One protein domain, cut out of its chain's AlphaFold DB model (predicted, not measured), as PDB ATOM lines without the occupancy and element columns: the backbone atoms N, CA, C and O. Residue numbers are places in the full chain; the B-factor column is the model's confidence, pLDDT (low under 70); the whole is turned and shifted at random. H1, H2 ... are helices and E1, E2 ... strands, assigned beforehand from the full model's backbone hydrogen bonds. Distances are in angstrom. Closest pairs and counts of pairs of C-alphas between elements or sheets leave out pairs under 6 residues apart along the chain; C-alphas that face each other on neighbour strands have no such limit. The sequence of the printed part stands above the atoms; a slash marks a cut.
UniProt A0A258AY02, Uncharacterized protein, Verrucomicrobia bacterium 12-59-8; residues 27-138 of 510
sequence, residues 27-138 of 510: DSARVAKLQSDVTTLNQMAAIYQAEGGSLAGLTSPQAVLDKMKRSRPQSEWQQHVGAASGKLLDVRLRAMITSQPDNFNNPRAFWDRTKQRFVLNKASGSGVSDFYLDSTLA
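This is residues 27 to 138 of the 510 residues of an uncharacterized protein of Verrucomicrobia bacterium 12-59-8 (UniProt A0A258AY02). A long helix, H1, runs along two small antiparallel strand pairs, E1 with E4 and E2 with E3, which meet where E2 packs on E4; the short helix H2 packs chiefly on E1. Beyond H2 a loop holding the four-residue H3 reaches far out at one end. The printed part has 112 residues, with named elements in the order H1 H2 H3 E1 E2 E3 E4, three helices and four strands; the class is mixed, helices and strands. It is compact by its radius of gyration of the C-alphas, 14.8 A, yet elongated in outline, spanning 50 by 32 by 20 A.

E1, residues 93 to 98, and E4, residues 127 to 133, are antiparallel neighbours at 149 degrees, with N 96 and O 130 2.8 A apart and N 129 and O 96 2.9 A apart, within hydrogen-bond range. E2, residues 108 to 112, and E3, residues 117 to 121, form an antiparallel hairpin at 139 degrees, with N 110 and O 119 within hydrogen-bond range at 2.8 A. The closest C-alphas of E2 and E4 are those of Ala 109 and Val 128, 4.8 A apart. E1 and E3 are apart. H1, residues 27 to 50, has 8 pairs of C-alphas within 8 A with E3, the closest being Asn 42 and Arg 117 at 5.7 A, and 5 with E4, the closest being Leu 34 and Asp 130 at 6.2 A. H2, residues 61 to 68, has 6 such pairs with E1, the closest being Gln 62 and Ala 95 at 5.7 A. H1 and H2 are close but not clearly touching, with the C-alphas of Tyr 48 and Met 68 closest at 7.0 A; they run the same way at a steep tilt of 41 degrees. H3, residues 74 to 77, touches no helix and is apart from E2, E3 and E4. In H1 and H2 every O i to N i+4 pair is within hydrogen-bond range; H3 is too short for such a pair.

H1 begins at C-alpha 27, (208.798, 184.585, 164.058), and ends at C-alpha 50, (178.440, 199.196, 171.818), 34.6 A away. From first to last C-alpha, H2 measures 11.0 A, H3 5.2 A, E1 16.3 A, E2 12.3 A, E3 12.5 A and E4 17.5 A. E4 ends at C-alpha 133, (193.678, 178.702, 174.927).

The two C-alphas farthest apart are those of Gln 78 and Phe 104, 50.4 A. The printed part has no cut. The link from H3 to E1, residues 78 to 92, is long. The mean pLDDT of the printed part is 80.1; residues 27 to 29, 74 to 86, 100 to 105 and 123 to 124 are under 70.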
ATOM      1  N   ASP A  27     209.054 183.230 163.564       69.19
ATOM      2  CA  ASP A  27     208.798 184.585 164.058       69.19
ATOM      3  C   ASP A  27     207.765 185.325 163.193       69.19
ATOM      4  O   ASP A  27     206.794 185.877 163.715       69.19
ATOM      5  N   SER A  28     207.887 185.259 161.863       69.62
ATOM      6  CA  SER A  28     206.947 185.894 160.926       69.62
ATOM      7  C   SER A  28     205.512 185.363 161.087       69.62
ATOM      8  O   SER A  28     204.547 186.136 161.101       69.62
ATOM      9  N   ALA A  29     205.360 184.051 161.293       68.06
ATOM     10  CA  ALA A  29     204.061 183.428 161.553       68.06
ATOM     11  C   ALA A  29     203.453 183.865 162.899       68.06
ATOM     12  O   ALA A  29     202.252 184.135 162.980       68.06
ATOM     13  N   ARG A  30     204.276 183.987 163.952       75.69
ATOM     14  CA  ARG A  30     203.840 184.480 165.271       75.69
ATOM     15  C   ARG A  30     203.365 185.929 165.208       75.69
ATOM     16  O   ARG A  30     202.320 186.244 165.773       75.69
ATOM     17  N   VAL A  31     204.080 186.795 164.489       79.88
ATOM     18  CA  VAL A  31     203.696 188.206 164.322       79.88
ATOM     19  C   VAL A  31     202.377 188.339 163.561       79.88
ATOM     20  O   VAL A  31     201.492 189.076 164.000       79.88
ATOM     21  N   ALA A  32     202.211 187.593 162.465       77.19
ATOM     22  CA  ALA A  32     200.963 187.578 161.703       77.19
ATOM     23  C   ALA A  32     199.778 187.088 162.554       77.19
ATOM     24  O   ALA A  32     198.717 187.720 162.551       77.19
ATOM     25  N   LYS A  33     199.974 186.020 163.345       82.44
ATOM     26  CA  LYS A  33     198.970 185.530 164.303       82.44
ATOM     27  C   LYS A  33     198.594 186.613 165.311       82.44
ATOM     28  O   LYS A  33     197.418 186.940 165.437       82.44
ATOM     29  N   LEU A  34     199.576 187.210 165.985       84.19
ATOM     30  CA  LEU A  34     199.326 188.223 167.009       84.19
ATOM     31  C   LEU A  34     198.585 189.446 166.437       84.19
ATOM     32  O   LEU A  34     197.713 190.007 167.099       84.19
ATOM     33  N   GLN A  35     198.885 189.845 165.199       83.69
ATOM     34  CA  GLN A  35     198.177 190.927 164.514       83.69
ATOM     35  C   GLN A  35     196.728 190.580 164.171       83.69
ATOM     36  O   GLN A  35     195.840 191.425 164.341       83.69
ATOM     37  N   SER A  36     196.481 189.345 163.735       78.94
ATOM     38  CA  SER A  36     195.126 188.831 163.541       78.94
ATOM     39  C   SER A  36     194.348 188.839 164.860       78.94
ATOM     40  O   SER A  36     193.269 189.425 164.931       78.94
ATOM     41  N   ASP A  37     194.929 188.289 165.929       82.69
ATOM     42  CA  ASP A  37     194.292 188.198 167.246       82.69
ATOM     43  C   ASP A  37     193.942 189.584 167.809       82.69
ATOM     44  O   ASP A  37     192.826 189.805 168.278       82.69
ATOM     45  N   VAL A  38     194.858 190.556 167.713       85.75
ATOM     46  CA  VAL A  38     194.614 191.945 168.144       85.75
ATOM     47  C   VAL A  38     193.474 192.591 167.360       85.75
ATOM     48  O   VAL A  38     192.667 193.320 167.940       85.75
ATOM     49  N   THR A  39     193.384 192.332 166.055       78.50
ATOM     50  CA  THR A  39     192.313 192.878 165.211       78.50
ATOM     51  C   THR A  39     190.956 192.331 165.644       78.50
ATOM     52  O   THR A  39     190.040 193.113 165.905       78.50
ATOM     53  N   THR A  40     190.851 191.012 165.821       78.62
ATOM     54  CA  THR A  40     189.630 190.352 166.305       78.62
ATOM     55  C   THR A  40     189.254 190.828 167.709       78.62
ATOM     56  O   THR A  40     188.110 191.207 167.956       78.62
ATOM     57  N   LEU A  41     190.213 190.895 168.639       86.19
ATOM     58  CA  LEU A  41     189.967 191.359 170.007       86.19
ATOM     59  C   LEU A  41     189.490 192.812 170.061       86.19
ATOM     60  O   LEU A  41     188.653 193.147 170.895       86.19
ATOM     61  N   ASN A  42     189.976 193.671 169.165       88.81
ATOM     62  CA  ASN A  42     189.506 195.050 169.063       88.81
ATOM     63  C   ASN A  42     188.079 195.150 168.515       88.81
ATOM     64  O   ASN A  42     187.314 195.987 168.991       88.81
ATOM     65  N   GLN A  43     187.695 194.292 167.564       81.00
ATOM     66  CA  GLN A  43     186.302 194.190 167.114       81.00
ATOM     67  C   GLN A  43     185.389 193.735 168.258       81.00
ATOM     68  O   GLN A  43     184.331 194.324 168.474       81.00
ATOM     69  N   MET A  44     185.829 192.752 169.049       80.62
ATOM     70  CA  MET A  44     185.084 192.293 170.225       80.62
ATOM     71  C   MET A  44     184.980 193.378 171.301       80.62
ATOM     72  O   MET A  44     183.897 193.607 171.828       80.62
ATOM     73  N   ALA A  45     186.058 194.110 171.586       83.94
ATOM     74  CA  ALA A  45     186.019 195.239 172.515       83.94
ATOM     75  C   ALA A  45     185.025 196.323 172.060       83.94
ATOM     76  O   ALA A  45     184.257 196.829 172.879       83.94
ATOM     77  N   ALA A  46     184.979 196.618 170.757       81.06
ATOM     78  CA  ALA A  46     184.029 197.568 170.189       81.06
ATOM     79  C   ALA A  46     182.573 197.087 170.320       81.06
ATOM     80  O   ALA A  46     181.718 197.861 170.744       81.06
ATOM     81  N   ILE A  47     182.288 195.810 170.027       78.50
ATOM     82  CA  ILE A  47     180.954 195.209 170.220       78.50
ATOM     83  C   ILE A  47     180.560 195.248 171.700       78.50
ATOM     84  O   ILE A  47     179.457 195.665 172.042       78.50
ATOM     85  N   TYR A  48     181.476 194.867 172.590       83.50
ATOM     86  CA  TYR A  48     181.260 194.884 174.033       83.50
ATOM     87  C   TYR A  48     180.883 196.285 174.546       83.50
ATOM     88  O   TYR A  48     179.963 196.422 175.353       83.50
ATOM     89  N   GLN A  49     181.561 197.328 174.059       84.56
ATOM     90  CA  GLN A  49     181.260 198.723 174.396       84.56
ATOM     91  C   GLN A  49     179.957 199.225 173.764       84.56
ATOM     92  O   GLN A  49     179.191 199.927 174.427       84.56
ATOM     93  N   ALA A  50     179.687 198.860 172.507       73.88
ATOM     94  CA  ALA A  50     178.440 199.196 171.818       73.88
ATOM     95  C   ALA A  50     177.221 198.615 172.553       73.88
ATOM     96  O   ALA A  50     176.209 199.296 172.711       73.88
ATOM     97  N   GLU A  51     177.364 197.413 173.113       73.44
ATOM     98  CA  GLU A  51     176.360 196.740 173.944       73.44
ATOM     99  C   GLU A  51     176.429 197.159 175.426       73.44
ATOM    100  O   GLU A  51     176.080 196.403 176.333       73.44
ATOM    101  N   GLY A  52     176.914 198.375 175.699       76.56
ATOM    102  CA  GLY A  52     176.847 199.024 177.010       76.56
ATOM    103  C   GLY A  52     177.824 198.513 178.067       76.56
ATOM    104  O   GLY A  52     177.715 198.919 179.233       76.56
ATOM    105  N   GLY A  53     178.746 197.622 177.696       84.75
ATOM    106  CA  GLY A  53     179.869 197.204 178.525       84.75
ATOM    107  C   GLY A  53     180.894 198.327 178.696       84.75
ATOM    108  O   GLY A  53     181.053 199.190 177.838       84.75
ATOM    109  N   SER A  54     181.609 198.331 179.823       87.94
ATOM    110  CA  SER A  54     182.658 199.321 180.086       87.94
ATOM    111  C   SER A  54     183.991 198.643 180.368       87.94
ATOM    112  O   SER A  54     184.113 197.832 181.286       87.94
ATOM    113  N   LEU A  55     184.998 199.023 179.581       90.12
ATOM    114  CA  LEU A  55     186.401 198.641 179.764       90.12
ATOM    115  C   LEU A  55     187.202 199.759 180.459       90.12
ATOM    116  O   LEU A  55     188.434 199.755 180.457       90.12
ATOM    117  N   ALA A  56     186.514 200.764 181.016       88.50
ATOM    118  CA  ALA A  56     187.156 201.889 181.686       88.50
ATOM    119  C   ALA A  56     187.835 201.432 182.983       88.50
ATOM    120  O   ALA A  56     187.318 200.587 183.710       88.50
ATOM    121  N   GLY A  57     189.014 201.986 183.267       87.25
ATOM    122  CA  GLY A  57     189.781 201.665 184.475       87.25
ATOM    123  C   GLY A  57     190.551 200.339 184.431       87.25
ATOM    124  O   GLY A  57     191.350 200.090 185.330       87.25
ATOM    125  N   LEU A  58     190.387 199.513 183.391       91.75
ATOM    126  CA  LEU A  58     191.170 198.287 183.233       91.75
ATOM    127  C   LEU A  58     192.594 198.614 182.781       91.75
ATOM    128  O   LEU A  58     192.806 199.320 181.792       91.75
ATOM    129  N   THR A  59     193.576 198.110 183.525       88.06
ATOM    130  CA  THR A  59     194.996 198.439 183.333       88.06
ATOM    131  C   THR A  59     195.816 197.310 182.727       88.06
ATOM    132  O   THR A  59     196.903 197.581 182.222       88.06
ATOM    133  N   SER A  60     195.318 196.069 182.745       89.50
ATOM    134  CA  SER A  60     196.029 194.913 182.202       89.50
ATOM    135  C   SER A  60     195.263 194.251 181.048       89.50
ATOM    136  O   SER A  60     194.035 194.153 181.107       89.50
ATOM    137  N   PRO A  61     195.977 193.737 180.027       91.31
ATOM    138  CA  PRO A  61     195.400 192.916 178.965       91.31
ATOM    139  C   PRO A  61     194.507 191.784 179.478       91.31
ATOM    140  O   PRO A  61     193.395 191.609 178.995       91.31
ATOM    141  N   GLN A  62     194.964 191.051 180.498       92.75
ATOM    142  CA  GLN A  62     194.207 189.928 181.048       92.75
ATOM    143  C   GLN A  62     192.902 190.386 181.710       92.75
ATOM    144  O   GLN A  62     191.872 189.757 181.498       92.75
ATOM    145  N   ALA A  63     192.903 191.517 182.428       92.81
ATOM    146  CA  ALA A  63     191.685 192.044 183.041       92.81
ATOM    147  C   ALA A  63     190.632 192.443 181.995       92.81
ATOM    148  O   ALA A  63     189.437 192.301 182.242       92.81
ATOM    149  N   VAL A  64     191.063 192.907 180.820       93.56
ATOM    150  CA  VAL A  64     190.175 193.210 179.686       93.56
ATOM    151  C   VAL A  64     189.546 191.937 179.128       93.56
ATOM    152  O   VAL A  64     188.329 191.894 178.947       93.56
ATOM    153  N   LEU A  65     190.344 190.885 178.911       93.00
ATOM    154  CA  LEU A  65     189.825 189.585 178.472       93.00
ATOM    155  C   LEU A  65     188.819 189.029 179.486       93.00
ATOM    156  O   LEU A  65     187.708 188.663 179.116       93.00
ATOM    157  N   ASP A  66     189.172 189.028 180.770       92.31
ATOM    158  CA  ASP A  66     188.321 188.496 181.837       92.31
ATOM    159  C   ASP A  66     187.019 189.285 181.992       92.31
ATOM    160  O   ASP A  66     185.974 188.708 182.292       92.31
ATOM    161  N   LYS A  67     187.054 190.596 181.727       91.56
ATOM    162  CA  LYS A  67     185.859 191.439 181.679       91.56
ATOM    163  C   LYS A  67     184.926 191.034 180.533       91.56
ATOM    164  O   LYS A  67     183.731 190.867 180.760       91.56
ATOM    165  N   MET A  68     185.460 190.808 179.332       90.25
ATOM    166  CA  MET A  68     184.673 190.413 178.152       90.25
ATOM    167  C   MET A  68     184.172 188.953 178.188       90.25
ATOM    168  O   MET A  68     183.261 188.593 177.442       90.25
ATOM    169  N   LYS A  69     184.718 188.113 179.076       89.31
ATOM    170  CA  LYS A  69     184.225 186.747 179.348       89.31
ATOM    171  C   LYS A  69     182.988 186.698 180.249       89.31
ATOM    172  O   LYS A  69     182.422 185.621 180.434       89.31
ATOM    173  N   ARG A  70     182.575 187.816 180.851       86.06
ATOM    174  CA  ARG A  70     181.377 187.865 181.699       86.06
ATOM    175  C   ARG A  70     180.111 187.819 180.852       86.06
ATOM    176  O   ARG A  70     180.060 188.416 179.777       86.06
ATOM    177  N   SER A  71     179.081 187.144 181.342       83.88
ATOM    178  CA  SER A  71     177.743 187.164 180.738       83.88
ATOM    179  C   SER A  71     176.861 188.235 181.387       83.88
ATOM    180  O   SER A  71     177.174 188.757 182.461       83.88
ATOM    181  N   ARG A  72     175.733 188.579 180.758       80.38
ATOM    182  CA  ARG A  72     174.692 189.347 181.455       80.38
ATOM    183  C   ARG A  72     173.975 188.457 182.482       80.38
ATOM    184  O   ARG A  72     173.881 187.247 182.256       80.38
ATOM    185  N   PRO A  73     173.431 189.013 183.577       76.75
ATOM    186  CA  PRO A  73     172.525 188.289 184.461       76.75
ATOM    187  C   PRO A  73     171.331 187.724 183.685       76.75
ATOM    188  O   PRO A  73     170.805 188.383 182.789       76.75
ATOM    189  N   GLN A  74     170.855 186.535 184.064       69.00
ATOM    190  CA  GLN A  74     169.718 185.877 183.404       69.00
ATOM    191  C   GLN A  74     168.447 186.747 183.397       69.00
ATOM    192  O   GLN A  74     167.650 186.676 182.463       69.00
ATOM    193  N   SER A  75     168.282 187.621 184.396       66.62
ATOM    194  CA  SER A  75     167.190 188.599 184.465       66.62
ATOM    195  C   SER A  75     167.185 189.610 183.310       66.62
ATOM    196  O   SER A  75     166.141 190.181 183.019       66.62
ATOM    197  N   GLU A  76     168.321 189.827 182.639       68.44
ATOM    198  CA  GLU A  76     168.446 190.728 181.483       68.44
ATOM    199  C   GLU A  76     168.315 189.994 180.132       68.44
ATOM    200  O   GLU A  76     168.096 190.639 179.107       68.44
ATOM    201  N   TRP A  77     168.403 188.656 180.096       65.31
ATOM    202  CA  TRP A  77     168.406 187.881 178.840       65.31
ATOM    203  C   TRP A  77     167.099 188.001 178.057       65.31
ATOM    204  O   TRP A  77     167.109 188.001 176.831       65.31
ATOM    205  N   GLN A  78     165.972 188.147 178.756       59.94
ATOM    206  CA  GLN A  78     164.656 188.310 178.129       59.94
ATOM    207  C   GLN A  78     164.474 189.672 177.456       59.94
ATOM    208  O   GLN A  78     163.520 189.850 176.707       59.94
ATOM    209  N   GLN A  79     165.346 190.642 177.750       60.81
ATOM    210  CA  GLN A  79     165.220 192.023 177.287       60.81
ATOM    211  C   GLN A  79     166.313 192.428 176.298       60.81
ATOM    212  O   GLN A  79     166.187 193.471 175.664       60.81
ATOM    213  N   HIS A  80     167.357 191.619 176.135       64.75
ATOM    214  CA  HIS A  80     168.517 191.931 175.309       64.75
ATOM    215  C   HIS A  80     168.553 191.060 174.049       64.75
ATOM    216  O   HIS A  80     168.426 189.840 174.125       64.75
ATOM    217  N   VAL A  81     168.782 191.685 172.894       57.41
ATOM    218  CA  VAL A  81     168.995 191.002 171.610       57.41
ATOM    219  C   VAL A  81     170.306 191.464 170.994       57.41
ATOM    220  O   VAL A  81     170.369 192.467 170.295       57.41
ATOM    221  N   GLY A  82     171.372 190.725 171.280       61.12
ATOM    222  CA  GLY A  82     172.703 191.040 170.772       61.12
ATOM    223  C   GLY A  82     173.715 189.945 171.087       61.12
ATOM    224  O   GLY A  82     173.526 189.156 172.020       61.12
ATOM    225  N   ALA A  83     174.810 189.912 170.327       59.91
ATOM    226  CA  ALA A  83     175.878 188.913 170.465       59.91
ATOM    227  C   ALA A  83     176.547 188.934 171.856       59.91
ATOM    228  O   ALA A  83     177.089 187.928 172.302       59.91
ATOM    229  N   ALA A  84     176.444 190.052 172.586       61.66
ATOM    230  CA  ALA A  84     176.952 190.191 173.948       61.66
ATOM    231  C   ALA A  84     175.971 189.719 175.047       61.66
ATOM    232  O   ALA A  84     176.203 189.996 176.218       61.66
ATOM    233  N   SER A  85     174.863 189.036 174.735       60.78
ATOM    234  CA  SER A  85     173.968 188.496 175.786       60.78
ATOM    235  C   SER A  85     174.693 187.454 176.658       60.78
ATOM    236  O   SER A  85     174.569 187.451 177.885       60.78
ATOM    237  N   GLY A  86     175.494 186.606 176.002       68.94
ATOM    238  CA  GLY A  86     176.374 185.612 176.613       68.94
ATOM    239  C   GLY A  86     177.815 186.102 176.786       68.94
ATOM    240  O   GLY A  86     178.087 187.303 176.849       68.94
ATOM    241  N   LYS A  87     178.750 185.152 176.887       74.38
ATOM    242  CA  LYS A  87     180.193 185.430 176.955       74.38
ATOM    243  C   LYS A  87     180.698 185.770 175.551       74.38
ATOM    244  O   LYS A  87     180.469 184.996 174.627       74.38
ATOM    245  N   LEU A  88     181.388 186.899 175.390       77.88
ATOM    246  CA  LEU A  88     181.871 187.336 174.071       77.88
ATOM    247  C   LEU A  88     183.160 186.610 173.645       77.88
ATOM    248  O   LEU A  88     183.458 186.467 172.457       77.88
ATOM    249  N   LEU A  89     183.926 186.143 174.632       82.94
ATOM    250  CA  LEU A  89     185.187 185.428 174.457       82.94
ATOM    251  C   LEU A  89     185.107 184.019 175.044       82.94
ATOM    252  O   LEU A  89     184.406 183.791 176.033       82.94
ATOM    253  N   ASP A  90     185.895 183.101 174.479       82.62
ATOM    254  CA  ASP A  90     186.121 181.778 175.064       82.62
ATOM    255  C   ASP A  90     186.729 181.933 176.466       82.62
ATOM    256  O   ASP A  90     187.688 182.687 176.674       82.62
ATOM    257  N   VAL A  91     186.183 181.206 177.443       84.00
ATOM    258  CA  VAL A  91     186.651 181.235 178.837       84.00
ATOM    259  C   VAL A  91     188.130 180.858 178.961       84.00
ATOM    260  O   VAL A  91     188.833 181.387 179.828       84.00
ATOM    261  N   ARG A  92     188.619 180.027 178.033       82.94
ATOM    262  CA  ARG A  92     189.996 179.535 177.951       82.94
ATOM    263  C   ARG A  92     190.981 180.561 177.420       82.94
ATOM    264  O   ARG A  92     192.177 180.380 177.607       82.94
ATOM    265  N   LEU A  93     190.528 181.639 176.782       88.50
ATOM    266  CA  LEU A  93     191.434 182.608 176.172       88.50
ATOM    267  C   LEU A  93     192.275 183.341 177.227       88.50
ATOM    268  O   LEU A  93     191.739 183.995 178.123       88.50
ATOM    269  N   ARG A  94     193.600 183.289 177.111       88.25
ATOM    270  CA  ARG A  94     194.536 183.985 178.000       88.25
ATOM    271  C   ARG A  94     195.550 184.804 177.223       88.25
ATOM    272  O   ARG A  94     195.903 184.474 176.096       88.25
ATOM    273  N   ALA A  95     196.035 185.857 177.869       90.00
ATOM    274  CA  ALA A  95     197.171 186.634 177.410       90.00
ATOM    275  C   ALA A  95     198.461 186.074 178.025       90.00
ATOM    276  O   ALA A  95     198.629 186.072 179.246       90.00
ATOM    277  N   MET A  96     199.394 185.638 177.183       88.25
ATOM    278  CA  MET A  96     200.758 185.324 177.599       88.25
ATOM    279  C   MET A  96     201.540 186.631 177.736       88.25
ATOM    280  O   MET A  96     201.880 187.265 176.740       88.25
ATOM    281  N   ILE A  97     201.793 187.064 178.971       87.88
ATOM    282  CA  ILE A  97     202.503 188.316 179.253       87.88
ATOM    283  C   ILE A  97     203.993 188.027 179.418       87.88
ATOM    284  O   ILE A  97     204.383 187.246 180.284       87.88
ATOM    285  N   THR A  98     204.826 188.713 178.642       82.50
ATOM    286  CA  THR A  98     206.284 188.673 178.781       82.50
ATOM    287  C   THR A  98     206.808 190.035 179.221       82.50
ATOM    288  O   THR A  98     206.319 191.082 178.793       82.50
ATOM    289  N   SER A  99     207.810 190.041 180.102       73.38
ATOM    290  CA  SER A  99     208.462 191.264 180.596       73.38
ATOM    291  C   SER A  99     209.544 191.786 179.646       73.38
ATOM    292  O   SER A  99     209.862 192.972 179.674       73.38
ATOM    293  N   GLN A 100     210.061 190.921 178.772       65.00
ATOM    294  CA  GLN A 100     211.049 191.230 177.741       65.00
ATOM    295  C   GLN A 100     210.546 190.716 176.384       65.00
ATOM    296  O   GLN A 100     209.854 189.691 176.355       65.00
ATOM    297  N   PRO A 101     210.828 191.419 175.277       61.88
ATOM    298  CA  PRO A 101     210.573 190.876 173.949       61.88
ATOM    299  C   PRO A 101     211.428 189.614 173.740       61.88
ATOM    300  O   PRO A 101     212.560 189.546 174.214       61.88
ATOM    301  N   ASP A 102     210.871 188.610 173.065       59.59
ATOM    302  CA  ASP A 102     211.579 187.379 172.680       59.59
ATOM    303  C   ASP A 102     212.712 187.665 171.675       59.59
ATOM    304  O   ASP A 102     213.777 187.054 171.734       59.59
ATOM    305  N   ASN A 103     212.505 188.670 170.823       61.53
ATOM    306  CA  ASN A 103     213.471 189.273 169.916       61.53
ATOM    307  C   ASN A 103     213.196 190.789 169.833       61.53
ATOM    308  O   ASN A 103     212.037 191.200 169.791       61.53
ATOM    309  N   PHE A 104     214.230 191.644 169.767       57.31
ATOM    310  CA  PHE A 104     214.100 193.118 169.757       57.31
ATOM    311  C   PHE A 104     213.168 193.666 168.660       57.31
ATOM    312  O   PHE A 104     212.751 194.824 168.727       57.31
ATOM    313  N   ASN A 105     212.837 192.854 167.652       65.00
ATOM    314  CA  ASN A 105     212.028 193.258 166.514       65.00
ATOM    315  C   ASN A 105     210.565 192.774 166.542       65.00
ATOM    316  O   ASN A 105     209.771 193.285 165.748       65.00
ATOM    317  N   ASN A 106     210.188 191.852 167.435       77.88
ATOM    318  CA  ASN A 106     208.834 191.294 167.469       77.88
ATOM    319  C   ASN A 106     207.871 192.230 168.226       77.88
ATOM    320  O   ASN A 106     208.135 192.600 169.376       77.88
ATOM    321  N   PRO A 107     206.753 192.661 167.608       84.69
ATOM    322  CA  PRO A 107     205.747 193.450 168.304       84.69
ATOM    323  C   PRO A 107     205.041 192.615 169.375       84.69
ATOM    324  O   PRO A 107     204.789 191.428 169.197       84.69
ATOM    325  N   ARG A 108     204.658 193.272 170.470       88.44
ATOM    326  CA  ARG A 108     203.773 192.724 171.505       88.44
ATOM    327  C   ARG A 108     202.486 193.534 171.555       88.44
ATOM    328  O   ARG A 108     202.477 194.715 171.191       88.44
ATOM    329  N   ALA A 109     201.400 192.918 172.005       91.00
ATOM    330  CA  ALA A 109     200.134 193.613 172.185       91.00
ATOM    331  C   ALA A 109     200.065 194.275 173.567       91.00
ATOM    332  O   ALA A 109     200.360 193.668 174.597       91.00
ATOM    333  N   PHE A 110     199.640 195.533 173.591       90.94
ATOM    334  CA  PHE A 110     199.447 196.328 174.799       90.94
ATOM    335  C   PHE A 110     198.019 196.846 174.840       90.94
ATOM    336  O   PHE A 110     197.446 197.180 173.805       90.94
ATOM    337  N   TRP A 111     197.445 196.946 176.035       92.50
ATOM    338  CA  TRP A 111     196.158 197.604 176.210       92.50
ATOM    339  C   TRP A 111     196.347 199.124 176.287       92.50
ATOM    340  O   TRP A 111     196.927 199.636 177.248       92.50
ATOM    341  N   ASP A 112     195.866 199.853 175.280       89.50
ATOM    342  CA  ASP A 112     195.819 201.315 175.296       89.50
ATOM    343  C   ASP A 112     194.579 201.763 176.081       89.50
ATOM    344  O   ASP A 112     193.446 201.649 175.611       89.50
ATOM    345  N   ARG A 113     194.801 202.277 177.295       90.06
ATOM    346  CA  ARG A 113     193.734 202.702 178.218       90.06
ATOM    347  C   ARG A 113     192.912 203.875 177.691       90.06
ATOM    348  O   ARG A 113     191.732 203.966 178.009       90.06
ATOM    349  N   THR A 114     193.532 204.760 176.915       85.12
ATOM    350  CA  THR A 114     192.879 205.963 176.392       85.12
ATOM    351  C   THR A 114     192.014 205.611 175.194       85.12
ATOM    352  O   THR A 114     190.885 206.074 175.085       85.12
ATOM    353  N   LYS A 115     192.530 204.755 174.308       85.19
ATOM    354  CA  LYS A 115     191.800 204.305 173.114       85.19
ATOM    355  C   LYS A 115     190.879 203.114 173.378       85.19
ATOM    356  O   LYS A 115     190.130 202.745 172.484       85.19
ATOM    357  N   GLN A 116     190.981 202.504 174.561       89.62
ATOM    358  CA  GLN A 116     190.295 201.272 174.956       89.62
ATOM    359  C   GLN A 116     190.405 200.173 173.892       89.62
ATOM    360  O   GLN A 116     189.413 199.563 173.498       89.62
ATOM    361  N   ARG A 117     191.629 199.942 173.408       91.94
ATOM    362  CA  ARG A 117     191.920 198.928 172.390       91.94
ATOM    363  C   ARG A 117     193.316 198.342 172.566       91.94
ATOM    364  O   ARG A 117     194.216 199.001 173.086       91.94
ATOM    365  N   PHE A 118     193.517 197.130 172.073       91.31
ATOM    366  CA  PHE A 118     194.834 196.534 171.924       91.31
ATOM    367  C   PHE A 118     195.612 197.216 170.797       91.31
ATOM    368  O   PHE A 118     195.093 197.450 169.703       91.31
ATOM    369  N   VAL A 119     196.873 197.537 171.060       91.19
ATOM    370  CA  VAL A 119     197.808 198.108 170.090       91.19
ATOM    371  C   VAL A 119     199.065 197.255 170.029       91.19
ATOM    372  O   VAL A 119     199.566 196.805 171.058       91.19
ATOM    373  N   LEU A 120     199.582 197.044 168.823       89.75
ATOM    374  CA  LEU A 120     200.880 196.411 168.630       89.75
ATOM    375  C   LEU A 120     201.981 197.458 168.753       89.75
ATOM    376  O   LEU A 120     201.929 198.497 168.095       89.75
ATOM    377  N   ASN A 121     202.974 197.191 169.594       83.38
ATOM    378  CA  ASN A 121     204.142 198.052 169.745       83.38
ATOM    379  C   ASN A 121     205.389 197.209 170.073       83.38
ATOM    380  O   ASN A 121     205.286 196.108 170.604       83.38
ATOM    381  N   LYS A 122     206.575 197.740 169.773       80.56
ATOM    382  CA  LYS A 122     207.886 197.194 170.166       80.56
ATOM    383  C   LYS A 122     208.428 197.847 171.446       80.56
ATOM    384  O   LYS A 122     209.600 197.707 171.775       80.56
ATOM    385  N   ALA A 123     207.582 198.598 172.150       68.25
ATOM    386  CA  ALA A 123     207.947 199.297 173.372       68.25
ATOM    387  C   ALA A 123     208.450 198.340 174.470       68.25
ATOM    388  O   ALA A 123     208.032 197.178 174.577       68.25
ATOM    389  N   SER A 124     209.340 198.866 175.314       65.06
ATOM    390  CA  SER A 124     209.794 198.207 176.537       65.06
ATOM    391  C   SER A 124     208.665 198.137 177.575       65.06
ATOM    392  O   SER A 124     207.757 198.969 177.594       65.06
ATOM    393  N   GLY A 125     208.705 197.115 178.433       73.69
ATOM    394  CA  GLY A 125     207.680 196.851 179.451       73.69
ATOM    395  C   GLY A 125     206.942 195.525 179.249       73.69
ATOM    396  O   GLY A 125     207.212 194.789 178.300       73.69
ATOM    397  N   SER A 126     206.026 195.203 180.163       81.25
ATOM    398  CA  SER A 126     205.240 193.966 180.109       81.25
ATOM    399  C   SER A 126     204.146 194.059 179.045       81.25
ATOM    400  O   SER A 126     203.246 194.891 179.155       81.25
ATOM    401  N   GLY A 127     204.222 193.203 178.028       86.81
ATOM    402  CA  GLY A 127     203.281 193.150 176.907       86.81
ATOM    403  C   GLY A 127     202.853 191.718 176.607       86.81
ATOM    404  O   GLY A 127     203.468 190.769 177.091       86.81
ATOM    405  N   VAL A 128     201.789 191.553 175.826       90.31
ATOM    406  CA  VAL A 128     201.291 190.235 175.426       90.31
ATOM    407  C   VAL A 128     202.073 189.742 174.215       90.31
ATOM    408  O   VAL A 128     202.054 190.392 173.170       90.31
ATOM    409  N   SER A 129     202.758 188.613 174.359       86.62
ATOM    410  CA  SER A 129     203.467 187.952 173.259       86.62
ATOM    411  C   SER A 129     202.559 187.031 172.452       86.62
ATOM    412  O   SER A 129     202.797 186.833 171.268       86.62
ATOM    413  N   ASP A 130     201.531 186.458 173.083       87.00
ATOM    414  CA  ASP A 130     200.594 185.552 172.425       87.00
ATOM    415  C   ASP A 130     199.241 185.510 173.146       87.00
ATOM    416  O   ASP A 130     199.168 185.683 174.368       87.00
ATOM    417  N   PHE A 131     198.176 185.238 172.397       87.00
ATOM    418  CA  PHE A 131     196.873 184.873 172.939       87.00
ATOM    419  C   PHE A 131     196.638 183.382 172.697       87.00
ATOM    420  O   PHE A 131     196.676 182.913 171.558       87.00
ATOM    421  N   TYR A 132     196.408 182.624 173.766       85.25
ATOM    422  CA  TYR A 132     196.336 181.164 173.706       85.25
ATOM    423  C   TYR A 132     195.151 180.625 174.506       85.25
ATOM    424  O   TYR A 132     194.608 181.307 175.376       85.25
ATOM    425  N   LEU A 133     194.740 179.393 174.202       80.81
ATOM    426  CA  LEU A 133     193.678 178.702 174.927       80.81
ATOM    427  C   LEU A 133     194.279 177.863 176.058       80.81
ATOM    428  O   LEU A 133     195.043 176.931 175.820       80.81
ATOM    429  N   ASP A 134     193.902 178.187 177.288       78.81
ATOM    430  CA  ASP A 134     194.235 177.442 178.496       78.81
ATOM    431  C   ASP A 134     193.093 176.470 178.820       78.81
ATOM    432  O   ASP A 134     192.023 176.866 179.290       78.81
ATOM    433  N   SER A 135     193.302 175.182 178.536       73.12
ATOM    434  CA  SER A 135     192.288 174.137 178.724       73.12
ATOM    435  C   SER A 135     191.833 173.988 180.177       73.12
ATOM    436  O   SER A 135     190.713 173.535 180.412       73.12
ATOM    437  N   THR A 136     192.641 174.427 181.147       79.81
ATOM    438  CA  THR A 136     192.291 174.365 182.574       79.81
ATOM    439  C   THR A 136     191.122 175.282 182.943       79.81
ATOM    440  O   THR A 136     190.455 175.054 183.949       79.81
ATOM    441  N   LEU A 137     190.820 176.278 182.104       77.94
ATOM    442  CA  LEU A 137     189.740 177.240 182.324       77.94
ATOM    443  C   LEU A 137     188.401 176.834 181.693       77.94
ATOM    444  O   LEU A 137     187.445 177.604 181.763       77.94
ATOM    445  N   ALA A 138     188.300 175.651 181.073       74.44
ATOM    446  CA  ALA A 138     187.095 175.222 180.350       74.44
ATOM    447  C   ALA A 138     185.812 175.244 181.211       74.44
ATOM    448  O   ALA A 138     184.728 175.469 180.681       74.44
TER     449      ALA A 138